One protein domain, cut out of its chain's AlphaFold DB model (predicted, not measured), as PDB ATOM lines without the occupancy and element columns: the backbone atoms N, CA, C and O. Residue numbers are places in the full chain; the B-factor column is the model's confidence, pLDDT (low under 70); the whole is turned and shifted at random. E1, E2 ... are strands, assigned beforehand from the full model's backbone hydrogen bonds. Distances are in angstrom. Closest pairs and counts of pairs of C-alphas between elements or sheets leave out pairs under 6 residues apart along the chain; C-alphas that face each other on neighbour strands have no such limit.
ATOM      1  N   ASP A   3     241.330 139.681 318.013       91.25
ATOM      2  CA  ASP A   3     240.852 138.750 319.033       91.25
ATOM      3  C   ASP A   3     239.601 139.292 319.731       91.25
ATOM      4  O   ASP A   3     239.162 140.412 319.467       91.25
ATOM      5  N   HIS A   4     239.025 138.477 320.612       90.69
ATOM      6  CA  HIS A   4     237.918 138.870 321.472       90.69
ATOM      7  C   HIS A   4     238.450 139.217 322.867       90.69
ATOM      8  O   HIS A   4     239.263 138.486 323.440       90.69
ATOM      9  N   VAL A   5     237.989 140.335 323.426       87.56
ATOM     10  CA  VAL A   5     238.166 140.647 324.852       87.56
ATOM     11  C   VAL A   5     237.141 139.887 325.704       87.56
ATOM     12  O   VAL A   5     236.235 139.243 325.185       87.56
ATOM     13  N   ALA A   6     237.300 139.924 327.031       84.12
ATOM     14  CA  ALA A   6     236.515 139.113 327.969       84.12
ATOM     15  C   ALA A   6     234.994 139.368 327.926       84.12
ATOM     16  O   ALA A   6     234.224 138.493 328.305       84.12
ATOM     17  N   ASP A   7     234.565 140.544 327.467       85.69
ATOM     18  CA  ASP A   7     233.154 140.901 327.271       85.69
ATOM     19  C   ASP A   7     232.607 140.473 325.892       85.69
ATOM     20  O   ASP A   7     231.457 140.759 325.569       85.69
ATOM     21  N   GLY A   8     233.416 139.783 325.080       86.00
ATOM     22  CA  GLY A   8     233.059 139.339 323.736       86.00
ATOM     23  C   GLY A   8     233.199 140.416 322.659       86.00
ATOM     24  O   GLY A   8     232.880 140.147 321.505       86.00
ATOM     25  N   ALA A   9     233.682 141.620 322.978       91.00
ATOM     26  CA  ALA A   9     233.930 142.628 321.955       91.00
ATOM     27  C   ALA A   9     235.185 142.297 321.128       91.00
ATOM     28  O   ALA A   9     236.200 141.821 321.646       91.00
ATOM     29  N   LEU A  10     235.142 142.615 319.834       95.25
ATOM     30  CA  LEU A  10     236.312 142.530 318.967       95.25
ATOM     31  C   LEU A  10     237.368 143.557 319.378       95.25
ATOM     32  O   LEU A  10     237.067 144.708 319.719       95.25
ATOM     33  N   ARG A  11     238.629 143.150 319.280       94.88
ATOM     34  CA  ARG A  11     239.795 143.986 319.534       94.88
ATOM     35  C   ARG A  11     240.835 143.791 318.441       94.88
ATOM     36  O   ARG A  11     241.223 142.671 318.121       94.88
ATOM     37  N   TYR A  12     241.345 144.908 317.938       93.19
ATOM     38  CA  TYR A  12     242.442 144.967 316.983       93.19
ATOM     39  C   TYR A  12     243.713 145.497 317.644       93.19
ATOM     40  O   TYR A  12     243.695 146.549 318.286       93.19
ATOM     41  N   ARG A  13     244.821 144.770 317.478       92.06
ATOM     42  CA  ARG A  13     246.144 145.098 318.031       92.06
ATOM     43  C   ARG A  13     247.207 145.151 316.939       92.06
ATOM     44  O   ARG A  13     247.290 144.233 316.114       92.06
ATOM     45  N   VAL A  14     248.030 146.199 316.957       87.50
ATOM     46  CA  VAL A  14     249.105 146.444 315.984       87.50
ATOM     47  C   VAL A  14     250.417 146.740 316.694       87.50
ATOM     48  O   VAL A  14     250.444 147.474 317.681       87.50
ATOM     49  N   TRP A  15     251.498 146.215 316.123       88.94
ATOM     50  CA  TRP A  15     252.875 146.531 316.469       88.94
ATOM     51  C   TRP A  15     253.583 146.994 315.195       88.94
ATOM     52  O   TRP A  15     253.604 146.287 314.191       88.94
ATOM     53  N   ASN A  16     254.147 148.196 315.219       82.69
ATOM     54  CA  ASN A  16     254.845 148.814 314.093       82.69
ATOM     55  C   ASN A  16     256.262 148.249 313.900       82.69
ATOM     56  O   ASN A  16     256.937 148.573 312.924       82.69
ATOM     57  N   LYS A  17     256.732 147.432 314.845       82.31
ATOM     58  CA  LYS A  17     258.024 146.745 314.826       82.31
ATOM     59  C   LYS A  17     257.825 145.269 315.184       82.31
ATOM     60  O   LYS A  17     256.834 144.951 315.844       82.31
ATOM     61  N   PRO A  18     258.757 144.376 314.792       82.75
ATOM     62  CA  PRO A  18     258.780 143.013 315.309       82.75
ATOM     63  C   PRO A  18     258.686 143.028 316.834       82.75
ATOM     64  O   PRO A  18     259.360 143.829 317.484       82.75
ATOM     65  N   HIS A  19     257.834 142.171 317.383       78.00
ATOM     66  CA  HIS A  19     257.475 142.196 318.793       78.00
ATOM     67  C   HIS A  19     257.504 140.792 319.388       78.00
ATOM     68  O   HIS A  19     257.250 139.801 318.700       78.00
ATOM     69  N   SER A  20     257.800 140.705 320.684       78.19
ATOM     70  CA  SER A  20     257.549 139.495 321.465       78.19
ATOM     71  C   SER A  20     256.058 139.379 321.793       78.19
ATOM     72  O   SER A  20     255.313 140.361 321.743       78.19
ATOM     73  N   VAL A  21     255.610 138.173 322.146       70.75
ATOM     74  CA  VAL A  21     254.194 137.892 322.448       70.75
ATOM     75  C   VAL A  21     253.671 138.752 323.607       70.75
ATOM     76  O   VAL A  21     252.536 139.220 323.551       70.75
ATOM     77  N   ASP A  22     254.516 139.037 324.601       81.12
ATOM     78  CA  ASP A  22     254.129 139.764 325.821       81.12
ATOM     79  C   ASP A  22     254.203 141.294 325.688       81.12
ATOM     80  O   ASP A  22     253.889 142.028 326.625       81.12
ATOM     81  N   GLN A  23     254.650 141.803 324.537       86.25
ATOM     82  CA  GLN A  23     254.842 143.236 324.362       86.25
ATOM     83  C   GLN A  23     253.503 143.954 324.163       86.25
ATOM     84  O   GLN A  23     252.675 143.546 323.345       86.25
ATOM     85  N   THR A  24     253.312 145.078 324.857       88.62
ATOM     86  CA  THR A  24     252.153 145.959 324.658       88.62
ATOM     87  C   THR A  24     252.081 146.441 323.200       88.62
ATOM     88  O   THR A  24     253.115 146.834 322.655       88.62
ATOM     89  N   PRO A  25     250.899 146.414 322.553       91.50
ATOM     90  CA  PRO A  25     250.741 146.910 321.189       91.50
ATOM     91  C   PRO A  25     250.942 148.426 321.098       91.50
ATOM     92  O   PRO A  25     250.562 149.166 322.003       91.50
ATOM     93  N   ASP A  26     251.468 148.890 319.963       90.88
ATOM     94  CA  ASP A  26     251.571 150.319 319.640       90.88
ATOM     95  C   ASP A  26     250.187 150.947 319.417       90.88
ATOM     96  O   ASP A  26     249.962 152.127 319.695       90.88
ATOM     97  N   VAL A  27     249.246 150.156 318.893       89.69
ATOM     98  CA  VAL A  27     247.849 150.555 318.708       89.69
ATOM     99  C   VAL A  27     246.938 149.425 319.164       89.69
ATOM    100  O   VAL A  27     247.044 148.296 318.689       89.69
ATOM    101  N   GLU A  28     245.994 149.760 320.040       93.62
ATOM    102  CA  GLU A  28     244.856 148.918 320.397       93.62
ATOM    103  C   GLU A  28     243.563 149.668 320.061       93.62
ATOM    104  O   GLU A  28     243.383 150.824 320.450       93.62
ATOM    105  N   VAL A  29     242.665 149.016 319.325       94.25
ATOM    106  CA  VAL A  29     241.316 149.512 319.039       94.25
ATOM    107  C   VAL A  29     240.325 148.466 319.520       94.25
ATOM    108  O   VAL A  29     240.422 147.299 319.148       94.25
ATOM    109  N   ARG A  30     239.390 148.882 320.374       94.19
ATOM    110  CA  ARG A  30     238.311 148.030 320.880       94.19
ATOM    111  C   ARG A  30     237.004 148.402 320.212       94.19
ATOM    112  O   ARG A  30     236.763 149.578 319.941       94.19
ATOM    113  N   GLY A  31     236.164 147.399 320.015       90.19
ATOM    114  CA  GLY A  31     234.960 147.534 319.219       90.19
ATOM    115  C   GLY A  31     235.297 147.481 317.733       90.19
ATOM    116  O   GLY A  31     236.290 148.036 317.266       90.19
ATOM    117  N   GLY A  32     234.454 146.786 316.991       92.94
ATOM    118  CA  GLY A  32     234.592 146.598 315.561       92.94
ATOM    119  C   GLY A  32     233.395 145.833 315.030       92.94
ATOM    120  O   GLY A  32     232.532 145.408 315.799       92.94
ATOM    121  N   THR A  33     233.348 145.685 313.718       95.56
ATOM    122  CA  THR A  33     232.388 144.803 313.054       95.56
ATOM    123  C   THR A  33     233.127 143.630 312.444       95.56
ATOM    124  O   THR A  33     234.300 143.759 312.098       95.56
ATOM    125  N   GLU A  34     232.430 142.511 312.325       95.81
ATOM    126  CA  GLU A  34     232.859 141.327 311.595       95.81
ATOM    127  C   GLU A  34     231.740 140.967 310.627       95.81
ATOM    128  O   GLU A  34     230.579 140.858 311.027       95.81
ATOM    129  N   GLU A  35     232.089 140.821 309.358       95.06
ATOM    130  CA  GLU A  35     231.167 140.432 308.303       95.06
ATOM    131  C   GLU A  35     231.827 139.322 307.492       95.06
ATOM    132  O   GLU A  35     232.958 139.463 307.041       95.06
ATOM    133  N   THR A  36     231.132 138.199 307.324       95.00
ATOM    134  CA  THR A  36     231.573 137.130 306.423       95.00
ATOM    135  C   THR A  36     230.660 137.116 305.215       95.00
ATOM    136  O   THR A  36     229.435 137.098 305.360       95.00
ATOM    137  N   GLY A  37     231.244 137.122 304.023       92.81
ATOM    138  CA  GLY A  37     230.486 137.186 302.784       92.81
ATOM    139  C   GLY A  37     231.261 136.660 301.588       92.81
ATOM    140  O   GLY A  37     232.420 136.266 301.686       92.81
ATOM    141  N   GLY A  38     230.584 136.653 300.442       89.06
ATOM    142  CA  GLY A  38     231.131 136.173 299.177       89.06
ATOM    143  C   GLY A  38     230.736 134.736 298.842       89.06
ATOM    144  O   GLY A  38     229.974 134.079 299.550       89.06
ATOM    145  N   THR A  39     231.260 134.268 297.715       89.25
ATOM    146  CA  THR A  39     231.031 132.925 297.170       89.25
ATOM    147  C   THR A  39     232.374 132.349 296.766       89.25
ATOM    148  O   THR A  39     233.199 133.094 296.244       89.25
ATOM    149  N   ASP A  40     232.594 131.051 296.978       82.81
ATOM    150  CA  ASP A  40     233.842 130.360 296.627       82.81
ATOM    151  C   ASP A  40     234.262 130.670 295.172       82.81
ATOM    152  O   ASP A  40     233.427 130.540 294.267       82.81
ATOM    153  N   PRO A  41     235.501 131.141 294.908       83.19
ATOM    154  CA  PRO A  41     236.669 131.250 295.803       83.19
ATOM    155  C   PRO A  41     236.839 132.597 296.530       83.19
ATOM    156  O   PRO A  41     237.867 132.841 297.155       83.19
ATOM    157  N   CYS A  42     235.868 133.498 296.423       88.56
ATOM    158  CA  CYS A  42     235.901 134.860 296.958       88.56
ATOM    159  C   CYS A  42     235.232 134.998 298.337       88.56
ATOM    160  O   CYS A  42     234.724 136.072 298.648       88.56
ATOM    161  N   VAL A  43     235.163 133.934 299.141       93.12
ATOM    162  CA  VAL A  43     234.702 134.070 300.531       93.12
ATOM    163  C   VAL A  43     235.778 134.796 301.340       93.12
ATOM    164  O   VAL A  43     236.963 134.468 301.229       93.12
ATOM    165  N   SER A  44     235.361 135.769 302.143       92.94
ATOM    166  CA  SER A  44     236.201 136.461 303.121       92.94
ATOM    167  C   SER A  44     235.427 136.725 304.404       92.94
ATOM    168  O   SER A  44     234.209 136.930 304.386       92.94
ATOM    169  N   THR A  45     236.154 136.754 305.512       95.00
ATOM    170  CA  THR A  45     235.748 137.454 306.721       95.00
ATOM    171  C   THR A  45     236.498 138.780 306.773       95.00
ATOM    172  O   THR A  45     237.731 138.840 306.720       95.00
ATOM    173  N   ASP A  46     235.730 139.857 306.866       94.81
ATOM    174  CA  ASP A  46     236.219 141.219 306.916       94.81
ATOM    175  C   ASP A  46     235.890 141.842 308.272       94.81
ATOM    176  O   ASP A  46     234.768 141.760 308.778       94.81
ATOM    177  N   TRP A  47     236.879 142.513 308.853       96.69
ATOM    178  CA  TRP A  47     236.731 143.262 310.089       96.69
ATOM    179  C   TRP A  47     236.953 144.749 309.862       96.69
ATOM    180  O   TRP A  47     237.879 145.154 309.152       96.69
ATOM    181  N   SER A  48     236.155 145.578 310.537       96.50
ATOM    182  CA  SER A  48     236.331 147.031 310.532       96.50
ATOM    183  C   SER A  48     236.526 147.586 311.941       96.50
ATOM    184  O   SER A  48     235.766 147.282 312.860       96.50
ATOM    185  N   PHE A  49     237.542 148.432 312.113       96.56
ATOM    186  CA  PHE A  49     237.863 149.091 313.381       96.56
ATOM    187  C   PHE A  49     238.030 150.593 313.164       96.56
ATOM    188  O   PHE A  49     238.681 151.021 312.210       96.56
ATOM    189  N   LYS A  50     237.479 151.414 314.063       95.75
ATOM    190  CA  LYS A  50     237.537 152.882 313.958       95.75
ATOM    191  C   LYS A  50     238.296 153.491 315.127       95.75
ATOM    192  O   LYS A  50     238.020 153.187 316.282       95.75
ATOM    193  N   ARG A  51     239.207 154.416 314.825       94.19
ATOM    194  CA  ARG A  51     239.923 155.233 315.813       94.19
ATOM    195  C   ARG A  51     239.926 156.685 315.346       94.19
ATOM    196  O   ARG A  51     240.745 157.079 314.521       94.19
ATOM    197  N   GLY A  52     238.989 157.480 315.861       94.12
ATOM    198  CA  GLY A  52     238.789 158.857 315.405       94.12
ATOM    199  C   GLY A  52     238.434 158.907 313.915       94.12
ATOM    200  O   GLY A  52     237.430 158.340 313.493       94.12
ATOM    201  N   ASN A  53     239.273 159.568 313.118       96.06
ATOM    202  CA  ASN A  53     239.137 159.690 311.664       96.06
ATOM    203  C   ASN A  53     239.825 158.561 310.867       96.06
ATOM    204  O   ASN A  53     239.840 158.622 309.632       96.06
ATOM    205  N   ILE A  54     240.412 157.575 311.550       95.56
ATOM    206  CA  ILE A  54     241.095 156.427 310.947       95.56
ATOM    207  C   ILE A  54     240.158 155.219 310.952       95.56
ATOM    208  O   ILE A  54     239.534 154.913 311.973       95.56
ATOM    209  N   VAL A  55     240.094 154.515 309.824       96.56
ATOM    210  CA  VAL A  55     239.413 153.223 309.695       96.56
ATOM    211  C   VAL A  55     240.427 152.173 309.263       96.56
ATOM    212  O   VAL A  55     241.134 152.366 308.274       96.56
ATOM    213  N   TYR A  56     240.478 151.076 310.008       95.06
ATOM    214  CA  TYR A  56     241.236 149.881 309.670       95.06
ATOM    215  C   TYR A  56     240.262 148.838 309.135       95.06
ATOM    216  O   TYR A  56     239.337 148.447 309.845       95.06
ATOM    217  N   TRP A  57     240.483 148.406 307.902       94.94
ATOM    218  CA  TRP A  57     239.803 147.275 307.284       94.94
ATOM    219  C   TRP A  57     240.775 146.112 307.230       94.94
ATOM    220  O   TRP A  57     241.877 146.263 306.707       94.94
ATOM    221  N   VAL A  58     240.392 144.970 307.779       94.44
ATOM    222  CA  VAL A  58     241.204 143.754 307.767       94.44
ATOM    223  C   VAL A  58     240.407 142.673 307.066       94.44
ATOM    224  O   VAL A  58     239.240 142.509 307.383       94.44
ATOM    225  N   SER A  59     241.036 141.951 306.149       94.06
ATOM    226  CA  SER A  59     240.446 140.811 305.450       94.06
ATOM    227  C   SER A  59     241.319 139.585 305.667       94.06
ATOM    228  O   SER A  59     242.550 139.686 305.572       94.06
ATOM    229  N   ASP A  60     240.707 138.436 305.942       93.31
ATOM    230  CA  ASP A  60     241.401 137.142 305.988       93.31
ATOM    231  C   ASP A  60     241.580 136.497 304.611       93.31
ATOM    232  O   ASP A  60     242.056 135.363 304.535       93.31
ATOM    233  N   SER A  61     241.220 137.218 303.549       90.38
ATOM    234  CA  SER A  61     241.374 136.779 302.175       90.38
ATOM    235  C   SER A  61     242.281 137.724 301.392       90.38
ATOM    236  O   SER A  61     242.263 138.949 301.531       90.38
ATOM    237  N   ALA A  62     243.102 137.129 300.534       89.31
ATOM    238  CA  ALA A  62     243.813 137.825 299.467       89.31
ATOM    239  C   ALA A  62     243.219 137.497 298.087       89.31
ATOM    240  O   ALA A  62     243.739 137.955 297.069       89.31
ATOM    241  N   ALA A  63     242.156 136.687 298.032       86.00
ATOM    242  CA  ALA A  63     241.460 136.365 296.797       86.00
ATOM    243  C   ALA A  63     240.552 137.524 296.374       86.00
ATOM    244  O   ALA A  63     240.098 138.309 297.200       86.00
ATOM    245  N   CYS A  64     240.295 137.627 295.066       84.25
ATOM    246  CA  CYS A  64     239.315 138.557 294.490       84.25
ATOM    247  C   CYS A  64     239.487 140.028 294.926       84.25
ATOM    248  O   CYS A  64     238.536 140.801 294.950       84.25
ATOM    249  N   THR A  65     240.721 140.406 295.260       83.19
ATOM    250  CA  THR A  65     241.122 141.752 295.666       83.19
ATOM    251  C   THR A  65     241.657 142.539 294.472       83.19
ATOM    252  O   THR A  65     242.244 141.969 293.550       83.19
ATOM    253  N   ASP A  66     241.506 143.863 294.497       77.00
ATOM    254  CA  ASP A  66     242.022 144.724 293.437       77.00
ATOM    255  C   ASP A  66     243.559 144.753 293.411       77.00
ATOM    256  O   ASP A  66     244.240 145.103 294.386       77.00
ATOM    257  N   GLY A  67     244.116 144.463 292.237       80.88
ATOM    258  CA  GLY A  67     245.554 144.382 291.993       80.88
ATOM    259  C   GLY A  67     246.104 142.964 292.132       80.88
ATOM    260  O   GLY A  67     245.371 141.984 292.196       80.88
ATOM    261  N   LYS A  68     247.435 142.841 292.127       86.56
ATOM    262  CA  LYS A  68     248.112 141.547 292.244       86.56
ATOM    263  C   LYS A  68     248.672 141.388 293.661       86.56
ATOM    264  O   LYS A  68     249.694 142.018 293.950       86.56
ATOM    265  N   PRO A  69     248.041 140.589 294.540       89.50
ATOM    266  CA  PRO A  69     248.614 140.299 295.847       89.50
ATOM    267  C   PRO A  69     249.981 139.605 295.690       89.50
ATOM    268  O   PRO A  69     250.212 138.893 294.702       89.50
ATOM    269  N   PRO A  70     250.921 139.809 296.631       91.88
ATOM    270  CA  PRO A  70     252.197 139.116 296.616       91.88
ATOM    271  C   PRO A  70     251.992 137.607 296.792       91.88
ATOM    272  O   PRO A  70     250.993 137.143 297.343       91.88
ATOM    273  N   ARG A  71     252.958 136.816 296.315       91.38
ATOM    274  CA  ARG A  71     252.906 135.356 296.447       91.38
ATOM    275  C   ARG A  71     252.840 134.975 297.930       91.38
ATOM    276  O   ARG A  71     253.657 135.446 298.709       91.38
ATOM    277  N   GLY A  72     251.896 134.105 298.290       90.56
ATOM    278  CA  GLY A  72     251.713 133.658 299.675       90.56
ATOM    279  C   GLY A  72     250.940 134.638 300.561       90.56
ATOM    280  O   GLY A  72     250.813 134.381 301.758       90.56
ATOM    281  N   ALA A  73     250.411 135.730 299.997       92.81
ATOM    282  CA  ALA A  73     249.429 136.545 300.692       92.81
ATOM    283  C   ALA A  73     248.184 135.712 300.984       92.81
ATOM    284  O   ALA A  73     247.669 135.024 300.102       92.81
ATOM    285  N   TYR A  74     247.715 135.795 302.218       92.38
ATOM    286  CA  TYR A  74     246.477 135.157 302.639       92.38
ATOM    287  C   TYR A  74     245.445 136.171 303.113       92.38
ATOM    288  O   TYR A  74     244.278 135.853 303.072       92.38
ATOM    289  N   GLY A  75     245.843 137.387 303.480       92.81
ATOM    290  CA  GLY A  75     244.923 138.438 303.906       92.81
ATOM    291  C   GLY A  75     245.486 139.824 303.633       92.81
ATOM    292  O   GLY A  75     246.599 139.971 303.110       92.81
ATOM    293  N   MET A  76     244.748 140.854 304.024       93.19
ATOM    294  CA  MET A  76     245.189 142.238 303.876       93.19
ATOM    295  C   MET A  76     244.701 143.141 305.002       93.19
ATOM    296  O   MET A  76     243.703 142.873 305.661       93.19
ATOM    297  N   VAL A  77     245.402 144.258 305.172       92.62
ATOM    298  CA  VAL A  77     244.982 145.390 305.995       92.62
ATOM    299  C   VAL A  77     244.962 146.630 305.114       92.62
ATOM    300  O   VAL A  77     245.976 146.968 304.505       92.62
ATOM    301  N   SER A  78     243.836 147.330 305.060       93.44
ATOM    302  CA  SER A  78     243.684 148.625 304.401       93.44
ATOM    303  C   SER A  78     243.391 149.703 305.439       93.44
ATOM    304  O   SER A  78     242.581 149.511 306.346       93.44
ATOM    305  N   VAL A  79     244.074 150.836 305.324       93.62
ATOM    306  CA  VAL A  79     243.944 151.967 306.241       93.62
ATOM    307  C   VAL A  79     243.417 153.165 305.475       93.62
ATOM    308  O   VAL A  79     243.994 153.586 304.471       93.62
ATOM    309  N   THR A  80     242.349 153.751 306.000       96.56
ATOM    310  CA  THR A  80     241.724 154.958 305.461       96.56
ATOM    311  C   THR A  80     241.798 156.057 306.514       96.56
ATOM    312  O   THR A  80     241.413 155.838 307.661       96.56
ATOM    313  N   ILE A  81     242.261 157.250 306.140       96.56
ATOM    314  CA  ILE A  81     242.338 158.428 307.015       96.56
ATOM    315  C   ILE A  81     241.495 159.532 306.383       96.56
ATOM    316  O   ILE A  81     241.659 159.836 305.205       96.56
ATOM    317  N   ASN A  82     240.569 160.131 307.136       96.25
ATOM    318  CA  ASN A  82     239.648 161.155 306.609       96.25
ATOM    319  C   ASN A  82     238.862 160.683 305.370       96.25
ATOM    320  O   ASN A  82     238.639 161.456 304.441       96.25
ATOM    321  N   LYS A  83     238.444 159.409 305.349       93.75
ATOM    322  CA  LYS A  83     237.756 158.762 304.211       93.75
ATOM    323  C   LYS A  83     238.597 158.643 302.925       93.75
ATOM    324  O   LYS A  83     238.065 158.202 301.912       93.75
ATOM    325  N   ALA A  84     239.888 158.972 302.965       96.12
ATOM    326  CA  ALA A  84     240.822 158.760 301.865       96.12
ATOM    327  C   ALA A  84     241.719 157.547 302.139       96.12
ATOM    328  O   ALA A  84     242.169 157.342 303.270       96.12
ATOM    329  N   PHE A  85     241.974 156.743 301.106       93.81
ATOM    330  CA  PHE A  85     242.920 155.631 301.182       93.81
ATOM    331  C   PHE A  85     244.302 156.148 301.597       93.81
ATOM    332  O   PHE A  85     244.837 157.060 300.969       93.81
ATOM    333  N   ALA A  86     244.864 155.568 302.653       94.75
ATOM    334  CA  ALA A  86     246.170 155.943 303.182       94.75
ATOM    335  C   ALA A  86     247.226 154.890 302.835       94.75
ATOM    336  O   ALA A  86     248.297 155.226 302.332       94.75
ATOM    337  N   SER A  87     246.935 153.615 303.096       92.25
ATOM    338  CA  SER A  87     247.865 152.521 302.819       92.25
ATOM    339  C   SER A  87     247.177 151.159 302.798       92.25
ATOM    340  O   SER A  87     246.083 150.981 303.331       92.25
ATOM    341  N   ARG A  88     247.852 150.180 302.186       91.88
ATOM    342  CA  ARG A  88     247.477 148.763 302.211       91.88
ATOM    343  C   ARG A  88     248.703 147.909 302.500       91.88
ATOM    344  O   ARG A  88     249.759 148.130 301.911       91.88
ATOM    345  N   TYR A  89     248.524 146.908 303.347       90.44
ATOM    346  CA  TYR A  89     249.523 145.912 303.710       90.44
ATOM    347  C   TYR A  89     248.967 144.513 303.460       90.44
ATOM    348  O   TYR A  89     247.773 144.278 303.627       90.44
ATOM    349  N   TRP A  90     249.836 143.586 303.068       91.31
ATOM    350  CA  TRP A  90     249.477 142.187 302.853       91.31
ATOM    351  C   TRP A  90     249.931 141.340 304.035       91.31
ATOM    352  O   TRP A  90     251.065 141.472 304.495       91.31
ATOM    353  N   CYS A  91     249.063 140.440 304.481       88.12
ATOM    354  CA  CYS A  91     249.418 139.380 305.412       88.12
ATOM    355  C   CYS A  91     250.016 138.233 304.594       88.12
ATOM    356  O   CYS A  91     249.306 137.608 303.804       88.12
ATOM    357  N   VAL A  92     251.318 137.989 304.743       89.12
ATOM    358  CA  VAL A  92     252.069 136.939 304.036       89.12
ATOM    359  C   VAL A  92     252.592 135.910 305.036       89.12
ATOM    360  O   VAL A  92     252.888 136.268 306.176       89.12
ATOM    361  N   LYS A  93     252.657 134.641 304.623       76.56
ATOM    362  CA  LYS A  93     253.325 133.570 305.382       76.56
ATOM    363  C   LYS A  93     254.825 133.547 305.123       76.56
ATOM    364  O   LYS A  93     255.217 133.844 303.972       76.56
TER     365      LYS A  93
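This is residues 3 to 93 of the 93 residues of an uncharacterized protein of Burkholderia cepacia (UniProt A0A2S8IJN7). A twisted slab of five antiparallel strands, E3 to E7, has the small two-stranded hairpin E1 and E2 crossing over part of one face, near E4. The two make a lopsided sandwich, with the strands of one sheet at 86 degrees to those of the other, and E7 lies away from the hairpin. The printed part has 91 residues with seven named strands, E1 to E7 in order along the chain, and no named helix: the class is all strand. The large sheet has the order E3, E4, E5, E6, E7. The whole is compact, with a radius of gyration of the C-alphas of 13.8 A and spans of 34 by 28 by 27 A.

Residues 3 to 4 pair antiparallel with residues 10 to 11 of E1, which holds residues 10 to 14. E1 and E2, residues 27 to 30, form an antiparallel hairpin, with N 12 and O 29 2.8 A apart. E2 runs on into E3, residues 33 to 37, across a break of 2 residues, at 81 degrees. E3 is an edge strand and makes a hairpin with E4, residues 44 to 51, where N 46 and O 35 are 2.8 A apart. The closest C-alphas of E2 and E4 are those of Val 29 and Phe 49, 6.6 A apart. E4 and E5, residues 54 to 59, form the next hairpin, with N 47 and O 58 at 2.8 A. E5 and E6, residues 73 to 81, follow as a hairpin, with N 57 and O 78 at 2.8 A. E6 and the edge strand E7, residues 84 to 92, form the last, with N 79 and O 87 at 2.8 A. E3 to E7 are a meander, each strand the antiparallel neighbour of the one before. E1 and E7 are apart.

E1 begins at C-alpha 10, (236.312, 142.530, 318.967), and is 13.7 A long; E2 is 10.1 A and E3 12.9 A. E4 is 23.0 A long from C-alpha 44 at (236.201, 136.461, 303.121), and E5 is 16.6 A. E6 measures 23.9 A and E7 24.6 A, ending at C-alpha 92, (252.069, 136.939, 304.036).

The C-alphas of Asp 7 and Lys 68, the two farthest apart, are 38.1 A from each other. The printed part has no cut and ends at residue 93, the chain's last. The links E1 to E2, residues 15 to 26, and E5 to E6, residues 60 to 72, are long. The mean pLDDT of the printed part is 90.5, and no printed residue is under 70.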